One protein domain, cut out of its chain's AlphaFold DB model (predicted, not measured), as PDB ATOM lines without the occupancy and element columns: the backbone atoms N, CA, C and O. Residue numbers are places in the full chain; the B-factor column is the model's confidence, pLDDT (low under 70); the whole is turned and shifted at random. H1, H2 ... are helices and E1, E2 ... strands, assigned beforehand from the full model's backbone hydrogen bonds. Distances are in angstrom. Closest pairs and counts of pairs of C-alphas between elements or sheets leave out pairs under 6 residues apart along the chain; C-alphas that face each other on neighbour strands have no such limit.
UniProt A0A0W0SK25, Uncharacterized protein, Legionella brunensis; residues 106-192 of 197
ATOM      1  N   HIS A 106     350.257 356.620 460.031       91.31
ATOM      2  CA  HIS A 106     350.324 355.186 460.325       91.31
ATOM      3  C   HIS A 106     350.592 354.327 459.085       91.31
ATOM      4  O   HIS A 106     350.671 353.107 459.194       91.31
ATOM      5  N   TYR A 107     350.718 354.942 457.908       91.88
ATOM      6  CA  TYR A 107     351.027 354.212 456.690       91.88
ATOM      7  C   TYR A 107     352.527 353.971 456.587       91.88
ATOM      8  O   TYR A 107     353.336 354.895 456.699       91.88
ATOM      9  N   LYS A 108     352.904 352.728 456.286       91.50
ATOM     10  CA  LYS A 108     354.261 352.406 455.853       91.50
ATOM     11  C   LYS A 108     354.367 352.732 454.368       91.50
ATOM     12  O   LYS A 108     353.813 352.014 453.541       91.50
ATOM     13  N   VAL A 109     355.050 353.828 454.049       91.44
ATOM     14  CA  VAL A 109     355.224 354.300 452.670       91.44
ATOM     15  C   VAL A 109     356.519 353.745 452.088       91.44
ATOM     16  O   VAL A 109     357.588 353.874 452.682       91.44
ATOM     17  N   GLN A 110     356.416 353.142 450.914       90.44
ATOM     18  CA  GLN A 110     357.512 352.624 450.115       90.44
ATOM     19  C   GLN A 110     357.435 353.236 448.720       90.44
ATOM     20  O   GLN A 110     356.357 353.467 448.173       90.44
ATOM     21  N   HIS A 111     358.600 353.516 448.154       91.19
ATOM     22  CA  HIS A 111     358.721 354.033 446.805       91.19
ATOM     23  C   HIS A 111     359.851 353.303 446.103       91.19
ATOM     24  O   HIS A 111     360.993 353.310 446.577       91.19
ATOM     25  N   PHE A 112     359.526 352.665 444.991       88.88
ATOM     26  CA  PHE A 112     360.440 351.812 444.252       88.88
ATOM     27  C   PHE A 112     360.302 352.057 442.755       88.88
ATOM     28  O   PHE A 112     359.285 352.547 442.272       88.88
ATOM     29  N   VAL A 113     361.378 351.753 442.039       89.62
ATOM     30  CA  VAL A 113     361.420 351.786 440.580       89.62
ATOM     31  C   VAL A 113     361.818 350.389 440.145       89.62
ATOM     32  O   VAL A 113     362.929 349.951 440.450       89.62
ATOM     33  N   TRP A 114     360.898 349.672 439.509       89.88
ATOM     34  CA  TRP A 114     361.101 348.290 439.079       89.88
ATOM     35  C   TRP A 114     361.222 348.210 437.572       89.88
ATOM     36  O   TRP A 114     360.534 348.926 436.854       89.88
ATOM     37  N   GLU A 115     362.087 347.329 437.082       87.88
ATOM     38  CA  GLU A 115     362.116 347.000 435.661       87.88
ATOM     39  C   GLU A 115     360.906 346.125 435.315       87.88
ATOM     40  O   GLU A 115     360.568 345.195 436.054       87.88
ATOM     41  N   LEU A 116     360.257 346.424 434.190       84.88
ATOM     42  CA  LEU A 116     359.137 345.644 433.676       84.88
ATOM     43  C   LEU A 116     359.659 344.283 433.208       84.88
ATOM     44  O   LEU A 116     360.458 344.222 432.279       84.88
ATOM     45  N   ASN A 117     359.228 343.192 433.845       75.94
ATOM     46  CA  ASN A 117     359.644 341.827 433.484       75.94
ATOM     47  C   ASN A 117     358.455 340.894 433.202       75.94
ATOM     48  O   ASN A 117     358.586 339.676 433.144       75.94
ATOM     49  N   SER A 118     357.261 341.459 433.065       67.62
ATOM     50  CA  SER A 118     356.039 340.691 432.866       67.62
ATOM     51  C   SER A 118     355.715 340.503 431.384       67.62
ATOM     52  O   SER A 118     355.863 341.448 430.608       67.62
ATOM     53  N   PRO A 119     355.184 339.333 430.981       62.38
ATOM     54  CA  PRO A 119     354.733 339.084 429.610       62.38
ATOM     55  C   PRO A 119     353.578 340.002 429.172       62.38
ATOM     56  O   PRO A 119     353.326 340.130 427.977       62.38
ATOM     57  N   VAL A 120     352.901 340.667 430.117       64.56
ATOM     58  CA  VAL A 120     351.875 341.691 429.846       64.56
ATOM     59  C   VAL A 120     352.494 342.976 429.274       64.56
ATOM     60  O   VAL A 120     351.839 343.693 428.521       64.56
ATOM     61  N   TYR A 121     353.766 343.243 429.582       63.00
ATOM     62  CA  TYR A 121     354.523 344.406 429.120       63.00
ATOM     63  C   TYR A 121     355.745 343.929 428.319       63.00
ATOM     64  O   TYR A 121     356.873 343.971 428.818       63.00
ATOM     65  N   PRO A 122     355.541 343.401 427.097       53.38
ATOM     66  CA  PRO A 122     356.591 342.712 426.364       53.38
ATOM     67  C   PRO A 122     357.747 343.655 426.012       53.38
ATOM     68  O   PRO A 122     357.593 344.602 425.235       53.38
ATOM     69  N   LYS A 123     358.939 343.333 426.527       50.66
ATOM     70  CA  LYS A 123     360.209 343.850 426.008       50.66
ATOM     71  C   LYS A 123     360.361 343.360 424.571       50.66
ATOM     72  O   LYS A 123     360.569 342.170 424.353       50.66
ATOM     73  N   GLY A 124     360.248 344.248 423.587       48.50
ATOM     74  CA  GLY A 124     360.567 343.888 422.200       48.50
ATOM     75  C   GLY A 124     359.714 344.529 421.115       48.50
ATOM     76  O   GLY A 124     360.126 344.516 419.959       48.50
ATOM     77  N   ASN A 125     358.585 345.161 421.445       44.88
ATOM     78  CA  ASN A 125     357.907 346.003 420.463       44.88
ATOM     79  C   ASN A 125     358.569 347.382 420.457       44.88
ATOM     80  O   ASN A 125     358.434 348.144 421.410       44.88
ATOM     81  N   LEU A 126     359.249 347.701 419.351       48.47
ATOM     82  CA  LEU A 126     359.949 348.955 419.006       48.47
ATOM     83  C   LEU A 126     359.166 350.273 419.240       48.47
ATOM     84  O   LEU A 126     359.677 351.351 418.944       48.47
ATOM     85  N   GLN A 127     357.941 350.213 419.765       50.84
ATOM     86  CA  GLN A 127     357.076 351.353 420.058       50.84
ATOM     87  C   GLN A 127     356.891 351.642 421.559       50.84
ATOM     88  O   GLN A 127     356.499 352.760 421.891       50.84
ATOM     89  N   VAL A 128     357.209 350.715 422.474       55.38
ATOM     90  CA  VAL A 128     357.089 350.964 423.924       55.38
ATOM     91  C   VAL A 128     358.458 351.357 424.474       55.38
ATOM     92  O   VAL A 128     359.343 350.527 424.644       55.38
ATOM     93  N   LYS A 129     358.656 352.658 424.708       62.84
ATOM     94  CA  LYS A 129     359.904 353.212 425.270       62.84
ATOM     95  C   LYS A 129     360.050 352.971 426.773       62.84
ATOM     96  O   LYS A 129     361.124 353.198 427.327       62.84
ATOM     97  N   GLU A 130     358.980 352.557 427.431       70.44
ATOM     98  CA  GLU A 130     358.895 352.424 428.877       70.44
ATOM     99  C   GLU A 130     359.410 351.051 429.311       70.44
ATOM    100  O   GLU A 130     358.873 350.021 428.918       70.44
ATOM    101  N   HIS A 131     360.478 351.049 430.107       79.81
ATOM    102  CA  HIS A 131     361.147 349.833 430.588       79.81
ATOM    103  C   HIS A 131     361.014 349.670 432.105       79.81
ATOM    104  O   HIS A 131     361.350 348.617 432.647       79.81
ATOM    105  N   TYR A 132     360.525 350.701 432.796       86.62
ATOM    106  CA  TYR A 132     360.462 350.765 434.247       86.62
ATOM    107  C   TYR A 132     359.080 351.214 434.722       86.62
ATOM    108  O   TYR A 132     358.374 351.941 434.028       86.62
ATOM    109  N   ALA A 133     358.724 350.813 435.937       88.88
ATOM    110  CA  ALA A 133     357.555 351.265 436.669       88.88
ATOM    111  C   ALA A 133     358.003 352.000 437.942       88.88
ATOM    112  O   ALA A 133     358.635 351.405 438.817       88.88
ATOM    113  N   GLU A 134     357.667 353.285 438.057       90.81
ATOM    114  CA  GLU A 134     357.690 354.038 439.313       90.81
ATOM    115  C   GLU A 134     356.462 353.642 440.126       90.81
ATOM    116  O   GLU A 134     355.331 353.832 439.678       90.81
ATOM    117  N   ILE A 135     356.676 353.090 441.316       91.50
ATOM    118  CA  ILE A 135     355.602 352.574 442.154       91.50
ATOM    119  C   ILE A 135     355.664 353.224 443.526       91.50
ATOM    120  O   ILE A 135     356.674 353.162 444.234       91.50
ATOM    121  N   ILE A 136     354.541 353.818 443.916       93.81
ATOM    122  CA  ILE A 136     354.293 354.325 445.259       93.81
ATOM    123  C   ILE A 136     353.309 353.378 445.921       93.81
ATOM    124  O   ILE A 136     352.200 353.169 445.429       93.81
ATOM    125  N   LEU A 137     353.720 352.836 447.059       93.69
ATOM    126  CA  LEU A 137     352.906 351.961 447.878       93.69
ATOM    127  C   LEU A 137     352.845 352.520 449.293       93.69
ATOM    128  O   LEU A 137     353.875 352.786 449.906       93.69
ATOM    129  N   ALA A 138     351.648 352.663 449.845       94.19
ATOM    130  CA  ALA A 138     351.475 352.942 451.260       94.19
ATOM    131  C   ALA A 138     350.502 351.935 451.868       94.19
ATOM    132  O   ALA A 138     349.376 351.811 451.397       94.19
ATOM    133  N   VAL A 139     350.923 351.250 452.931       92.81
ATOM    134  CA  VAL A 139     350.129 350.183 453.563       92.81
ATOM    135  C   VAL A 139     349.807 350.539 455.009       92.81
ATOM    136  O   VAL A 139     350.697 350.940 455.765       92.81
ATOM    137  N   HIS A 140     348.547 350.367 455.399       90.88
ATOM    138  CA  HIS A 140     348.100 350.422 456.787       90.88
ATOM    139  C   HIS A 140     346.934 349.450 457.004       90.88
ATOM    140  O   HIS A 140     345.822 349.701 456.535       90.88
ATOM    141  N   LYS A 141     347.177 348.372 457.765       86.50
ATOM    142  CA  LYS A 141     346.231 347.250 457.916       86.50
ATOM    143  C   LYS A 141     345.844 346.715 456.525       86.50
ATOM    144  O   LYS A 141     346.723 346.583 455.682       86.50
ATOM    145  N   ASP A 142     344.556 346.513 456.263       83.00
ATOM    146  CA  ASP A 142     344.044 346.021 454.975       83.00
ATOM    147  C   ASP A 142     343.862 347.120 453.912       83.00
ATOM    148  O   ASP A 142     343.299 346.876 452.844       83.00
ATOM    149  N   HIS A 143     344.314 348.348 454.189       86.94
ATOM    150  CA  HIS A 143     344.223 349.464 453.253       86.94
ATOM    151  C   HIS A 143     345.561 349.716 452.561       86.94
ATOM    152  O   HIS A 143     346.547 350.098 453.201       86.94
ATOM    153  N   CYS A 144     345.556 349.583 451.235       92.94
ATOM    154  CA  CYS A 144     346.686 349.918 450.383       92.94
ATOM    155  C   CYS A 144     346.370 351.159 449.546       92.94
ATOM    156  O   CYS A 144     345.313 351.263 448.924       92.94
ATOM    157  N   LEU A 145     347.310 352.097 449.520       95.50
ATOM    158  CA  LEU A 145     347.362 353.168 448.535       95.50
ATOM    159  C   LEU A 145     348.417 352.794 447.506       95.50
ATOM    160  O   LEU A 145     349.573 352.575 447.870       95.50
ATOM    161  N   PHE A 146     348.015 352.722 446.246       94.50
ATOM    162  CA  PHE A 146     348.865 352.271 445.159       94.50
ATOM    163  C   PHE A 146     348.849 353.271 444.008       94.50
ATOM    164  O   PHE A 146     347.796 353.723 443.563       94.50
ATOM    165  N   GLN A 147     350.027 353.602 443.498       94.00
ATOM    166  CA  GLN A 147     350.179 354.348 442.258       94.00
ATOM    167  C   GLN A 147     351.333 353.751 441.467       94.00
ATOM    168  O   GLN A 147     352.396 353.491 442.025       94.00
ATOM    169  N   MET A 148     351.123 353.584 440.164       89.50
ATOM    170  CA  MET A 148     352.134 353.115 439.228       89.50
ATOM    171  C   MET A 148     352.193 354.058 438.030       89.50
ATOM    172  O   MET A 148     351.159 354.407 437.462       89.50
ATOM    173  N   VAL A 149     353.399 354.464 437.650       87.88
ATOM    174  CA  VAL A 149     353.661 355.292 436.471       87.88
ATOM    175  C   VAL A 149     354.794 354.655 435.677       87.88
ATOM    176  O   VAL A 149     355.832 354.324 436.240       87.88
ATOM    177  N   MET A 150     354.602 354.481 434.374       86.19
ATOM    178  CA  MET A 150     355.617 353.891 433.502       86.19
ATOM    179  C   MET A 150     356.658 354.930 433.080       86.19
ATOM    180  O   MET A 150     356.316 356.082 432.804       86.19
ATOM    181  N   THR A 151     357.935 354.537 433.046       83.44
ATOM    182  CA  THR A 151     359.055 355.414 432.683       83.44
ATOM    183  C   THR A 151     360.063 354.725 431.765       83.44
ATOM    184  O   THR A 151     360.254 353.508 431.771       83.44
ATOM    185  N   ASP A 152     360.735 355.524 430.939       80.81
ATOM    186  CA  ASP A 152     361.730 355.080 429.957       80.81
ATOM    187  C   ASP A 152     363.143 354.945 430.541       80.81
ATOM    188  O   ASP A 152     363.998 354.268 429.972       80.81
ATOM    189  N   LYS A 153     363.396 355.585 431.684       75.88
ATOM    190  CA  LYS A 153     364.703 355.605 432.342       75.88
ATOM    191  C   LYS A 153     364.591 355.211 433.807       75.88
ATOM    192  O   LYS A 153     363.631 355.622 434.469       75.88
ATOM    193  N   PRO A 154     365.601 354.502 434.341       76.31
ATOM    194  CA  PRO A 154     365.697 354.287 435.767       76.31
ATOM    195  C   PRO A 154     366.101 355.603 436.432       76.31
ATOM    196  O   PRO A 154     366.962 356.343 435.949       76.31
ATOM    197  N   PHE A 155     365.506 355.893 437.580       78.31
ATOM    198  CA  PHE A 155     365.944 356.979 438.443       78.31
ATOM    199  C   PHE A 155     365.953 356.508 439.886       78.31
ATOM    200  O   PHE A 155     365.295 355.540 440.265       78.31
ATOM    201  N   ARG A 156     366.737 357.204 440.712       71.62
ATOM    202  CA  ARG A 156     366.744 356.921 442.143       71.62
ATOM    203  C   ARG A 156     365.379 357.263 442.715       71.62
ATOM    204  O   ARG A 156     364.904 358.387 442.549       71.62
ATOM    205  N   SER A 157     364.803 356.294 443.421       67.38
ATOM    206  CA  SER A 157     363.600 356.485 444.217       67.38
ATOM    207  C   SER A 157     363.694 357.794 445.005       67.38
ATOM    208  O   SER A 157     364.684 358.079 445.689       67.38
ATOM    209  N   ARG A 158     362.655 358.623 444.878       66.44
ATOM    210  CA  ARG A 158     362.448 359.800 445.717       66.44
ATOM    211  C   ARG A 158     362.378 359.320 447.163       66.44
ATOM    212  O   ARG A 158     361.431 358.636 447.530       66.44
ATOM    213  N   GLY A 159     363.362 359.692 447.978       65.19
ATOM    214  CA  GLY A 159     363.442 359.242 449.373       65.19
ATOM    215  C   GLY A 159     362.271 359.694 450.254       65.19
ATOM    216  O   GLY A 159     362.078 359.149 451.335       65.19
ATOM    217  N   LYS A 160     361.471 360.674 449.811       79.75
ATOM    218  CA  LYS A 160     360.282 361.139 450.530       79.75
ATOM    219  C   LYS A 160     359.113 361.332 449.572       79.75
ATOM    220  O   LYS A 160     359.203 362.119 448.629       79.75
ATOM    221  N   ILE A 161     358.014 360.638 449.849       88.06
ATOM    222  CA  ILE A 161     356.737 360.804 449.151       88.06
ATOM    223  C   ILE A 161     355.874 361.792 449.933       88.06
ATOM    224  O   ILE A 161     355.721 361.682 451.148       88.06
ATOM    225  N   SER A 162     355.339 362.789 449.228       88.75
ATOM    226  CA  SER A 162     354.475 363.805 449.832       88.75
ATOM    227  C   SER A 162     353.074 363.254 450.111       88.75
ATOM    228  O   SER A 162     352.571 362.423 449.355       88.75
ATOM    229  N   ARG A 163     352.394 363.776 451.134       90.19
ATOM    230  CA  ARG A 163     350.994 363.425 451.435       90.19
ATOM    231  C   ARG A 163     350.066 363.737 450.264       90.19
ATOM    232  O   ARG A 163     349.132 362.992 450.010       90.19
ATOM    233  N   TYR A 164     350.365 364.798 449.519       88.38
ATOM    234  CA  TYR A 164     349.635 365.144 448.303       88.38
ATOM    235  C   TYR A 164     349.746 364.068 447.210       88.38
ATOM    236  O   TYR A 164     348.778 363.817 446.507       88.38
ATOM    237  N   MET A 165     350.908 363.419 447.068       89.12
ATOM    238  CA  MET A 165     351.064 362.291 446.136       89.12
ATOM    239  C   MET A 165     350.289 361.060 446.617       89.12
ATOM    240  O   MET A 165     349.685 360.357 445.815       89.12
ATOM    241  N   LEU A 166     350.239 360.831 447.932       92.75
ATOM    242  CA  LEU A 166     349.410 359.769 448.508       92.75
ATOM    243  C   LEU A 166     347.912 360.029 448.304       92.75
ATOM    244  O   LEU A 166     347.157 359.086 448.098       92.75
ATOM    245  N   ASP A 167     347.479 361.293 448.281       91.81
ATOM    246  CA  ASP A 167     346.087 361.645 447.975       91.81
ATOM    247  C   ASP A 167     345.677 361.301 446.531       91.81
ATOM    248  O   ASP A 167     344.480 361.178 446.273       91.81
ATOM    249  N   SER A 168     346.634 361.164 445.603       89.81
ATOM    250  CA  SER A 168     346.381 360.733 444.219       89.81
ATOM    251  C   SER A 168     346.515 359.227 443.995       89.81
ATOM    252  O   SER A 168     346.291 358.771 442.877       89.81
ATOM    253  N   CYS A 169     346.903 358.460 445.014       93.69
ATOM    254  CA  CYS A 169     347.011 357.011 444.902       93.69
ATOM    255  C   CYS A 169     345.625 356.349 444.896       93.69
ATOM    256  O   CYS A 169     344.697 356.789 445.582       93.69
ATOM    257  N   GLU A 170     345.508 355.251 444.157       94.12
ATOM    258  CA  GLU A 170     344.321 354.406 444.154       94.12
ATOM    259  C   GLU A 170     344.220 353.642 445.473       94.12
ATOM    260  O   GLU A 170     345.218 353.156 446.005       94.12
ATOM    261  N   LYS A 171     343.003 353.527 446.006       93.94
ATOM    262  CA  LYS A 171     342.726 352.691 447.176       93.94
ATOM    263  C   LYS A 171     342.438 351.280 446.695       93.94
ATOM    264  O   LYS A 171     341.387 351.060 446.099       93.94
ATOM    265  N   LEU A 172     343.344 350.354 446.973       92.44
ATOM    266  CA  LEU A 172     343.228 348.958 446.566       92.44
ATOM    267  C   LEU A 172     343.177 348.049 447.791       92.44
ATOM    268  O   LEU A 172     343.651 348.402 448.876       92.44
ATOM    269  N   SER A 173     342.614 346.856 447.606       90.69
ATOM    270  CA  SER A 173     342.757 345.780 448.582       90.69
ATOM    271  C   SER A 173     344.200 345.264 448.593       90.69
ATOM    272  O   SER A 173     344.958 345.450 447.632       90.69
ATOM    273  N   HIS A 174     344.593 344.592 449.676       89.31
ATOM    274  CA  HIS A 174     345.901 343.942 449.749       89.31
ATOM    275  C   HIS A 174     346.087 342.918 448.615       89.31
ATOM    276  O   HIS A 174     347.122 342.912 447.953       89.31
ATOM    277  N   GLU A 175     345.062 342.109 448.337       90.12
ATOM    278  CA  GLU A 175     345.088 341.106 447.267       90.12
ATOM    279  C   GLU A 175     345.294 341.738 445.886       90.12
ATOM    280  O   GLU A 175     346.187 341.328 445.142       90.12
ATOM    281  N   GLU A 176     344.532 342.785 445.558       91.00
ATOM    282  CA  GLU A 176     344.671 343.467 444.271       91.00
ATOM    283  C   GLU A 176     346.040 344.142 444.140       91.00
ATOM    284  O   GLU A 176     346.670 344.078 443.084       91.00
ATOM    285  N   THR A 177     346.546 344.720 445.229       91.25
ATOM    286  CA  THR A 177     347.887 345.314 445.267       91.25
ATOM    287  C   THR A 177     348.963 344.268 444.978       91.25
ATOM    288  O   THR A 177     349.829 344.495 444.133       91.25
ATOM    289  N   CYS A 178     348.895 343.102 445.624       90.81
ATOM    290  CA  CYS A 178     349.816 341.994 445.382       90.81
ATOM    291  C   CYS A 178     349.747 341.503 443.934       90.81
ATOM    292  O   CYS A 178     350.785 341.322 443.300       90.81
ATOM    293  N   ASN A 179     348.539 341.338 443.389       90.19
ATOM    294  CA  ASN A 179     348.351 340.924 442.002       90.19
ATOM    295  C   ASN A 179     348.981 341.936 441.035       90.19
ATOM    296  O   ASN A 179     349.750 341.542 440.159       90.19
ATOM    297  N   ARG A 180     348.756 343.241 441.236       89.38
ATOM    298  CA  ARG A 180     349.367 344.285 440.398       89.38
ATOM    299  C   ARG A 180     350.890 344.296 440.504       89.38
ATOM    300  O   ARG A 180     351.561 344.338 439.479       89.38
ATOM    301  N   LEU A 181     351.455 344.193 441.704       90.69
ATOM    302  CA  LEU A 181     352.910 344.143 441.876       90.69
ATOM    303  C   LEU A 181     353.536 342.926 441.179       90.69
ATOM    304  O   LEU A 181     354.519 343.076 440.453       90.69
ATOM    305  N   LYS A 182     352.923 341.742 441.310       89.56
ATOM    306  CA  LYS A 182     353.350 340.530 440.592       89.56
ATOM    307  C   LYS A 182     353.293 340.709 439.074       89.56
ATOM    308  O   LYS A 182     354.191 340.247 438.377       89.56
ATOM    309  N   THR A 183     352.282 341.416 438.560       86.81
ATOM    310  CA  THR A 183     352.178 341.712 437.118       86.81
ATOM    311  C   THR A 183     353.224 342.697 436.607       86.81
ATOM    312  O   THR A 183     353.355 342.824 435.395       86.81
ATOM    313  N   VAL A 184     353.961 343.389 437.478       87.12
ATOM    314  CA  VAL A 184     355.089 344.244 437.078       87.12
ATOM    315  C   VAL A 184     356.364 343.411 437.019       87.12
ATOM    316  O   VAL A 184     357.031 343.352 435.982       87.12
ATOM    317  N   ASN A 185     356.703 342.777 438.143       87.25
ATOM    318  CA  ASN A 185     357.921 341.996 438.288       87.25
ATOM    319  C   ASN A 185     357.787 341.016 439.463       87.25
ATOM    320  O   ASN A 185     357.753 341.421 440.624       87.25
ATOM    321  N   VAL A 186     357.721 339.719 439.151       86.94
ATOM    322  CA  VAL A 186     357.567 338.658 440.156       86.94
ATOM    323  C   VAL A 186     358.797 338.567 441.059       86.94
ATOM    324  O   VAL A 186     358.654 338.475 442.271       86.94
ATOM    325  N   GLU A 187     360.006 338.653 440.503       87.62
ATOM    326  CA  GLU A 187     361.246 338.527 441.281       87.62
ATOM    327  C   GLU A 187     361.408 339.660 442.297       87.62
ATOM    328  O   GLU A 187     361.805 339.426 443.437       87.62
ATOM    329  N   GLU A 188     361.094 340.893 441.898       88.94
ATOM    330  CA  GLU A 188     361.134 342.042 442.805       88.94
ATOM    331  C   GLU A 188     360.006 341.995 443.842       88.94
ATOM    332  O   GLU A 188     360.218 342.370 444.997       88.94
ATOM    333  N   PHE A 189     358.835 341.469 443.470       88.75
ATOM    334  CA  PHE A 189     357.746 341.240 444.413       88.75
ATOM    335  C   PHE A 189     358.122 340.228 445.502       88.75
ATOM    336  O   PHE A 189     357.905 340.510 446.675       88.75
ATOM    337  N   GLU A 190     358.741 339.097 445.155       86.94
ATOM    338  CA  GLU A 190     359.152 338.085 446.143       86.94
ATOM    339  C   GLU A 190     360.241 338.605 447.104       86.94
ATOM    340  O   GLU A 190     360.329 338.182 448.258       86.94
ATOM    341  N   LYS A 191     361.057 339.578 446.672       86.69
ATOM    342  CA  LYS A 191     362.019 340.277 447.548       86.69
ATOM    343  C   LYS A 191     361.342 341.294 448.473       86.69
ATOM    344  O   LYS A 191     361.920 341.684 449.495       86.69
ATOM    345  N   LEU A 192     360.142 341.764 448.126       84.25
ATOM    346  CA  LEU A 192     359.429 342.795 448.865       84.25
ATOM    347  C   LEU A 192     358.822 342.206 450.148       84.25
ATOM    348  O   LEU A 192     357.822 341.497 450.133       84.25
TER     349      LEU A 192
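What this domain is: This is residues 106 to 192 of the 197 residues of an uncharacterized protein of Legionella brunensis (UniProt A0A0W0SK25). A twisted sheet of three long strands, E1, E2 and E3, with the short strand E4 at one edge, has the helix H2 packed lengthwise over one face. The short helices H1 and H3 only graze the sheet, and a long loop, residues 116 to 131, reaches beyond one end of it. The 87 printed residues hold four named strands and three named helices, along the chain E1 E2 E3 H1 E4 H2 H3; the sheet's order is E1 - E2 - E3 - E4, all antiparallel, and the class is mixed, helices and strands. The whole is compact, with a radius of gyration of the C-alphas of 13.1 A, yet elongated, spanning 42 by 24 by 21 A.

Where its parts are: E1 is residues 108 to 115, 22.3 A long, beginning at C-alpha 108 (354.261, 352.406, 455.853). E2 is residues 132 to 140, 25.7 A, and E3 is residues 143 to 151, 26.0 A, ending at C-alpha 151 (359.055, 355.414, 432.683). H1, residues 163 to 167, and E4, residues 170 to 172, are short. H2 is residues 174 to 184, 15.7 A. H3 is residues 186 to 191, ending at C-alpha 191 (362.019, 340.277, 447.548).

How they stand to each other: E1, E2 and E3 form a meander, each strand the antiparallel neighbour of the one before. In the hairpin of E1 and E2, N 110 and O 137 are 2.8 A apart, within hydrogen-bond range. In the hairpin of E2 and E3, N 134 and O 149 are 2.8 A apart, also within range. E4 is an edge strand beside E3, antiparallel at 128 degrees, with N 146 and O 170 at 2.8 A. H1 only grazes the sheet with its residues 165 to 167; its closest C-alphas to E3 are those of Leu 145 and Leu 166, 6.9 A apart. H2 is on the sheet, which gives two layers, a helix on one face of a sheet. Its height over the sheet is 8.7 A, and it lies over E2 and E3, along the strands, at 13 degrees to E3 on the local plane. The closest C-alphas of E3 and H2 are those of Cys 144 and His 174, 6.1 A apart. H3 is close to H2 but not clearly touching, with the C-alphas of Lys 182 and Phe 189 5.9 A apart, at a steep tilt of 60 degrees, opposite ways. H1 is apart from H2 and H3. In H1, H2 and H3 every O i to N i+4 pair is within hydrogen-bond range.

The domain as a whole: The C-alphas farthest apart are those of His 106 and Leu 126, 42.9 A. The printed part has no cut. The links E1 to E2 and E3 to H1 are long. The mean pLDDT of the printed part is 83.0, and residues 118 to 129 and 157 to 159 are under 70.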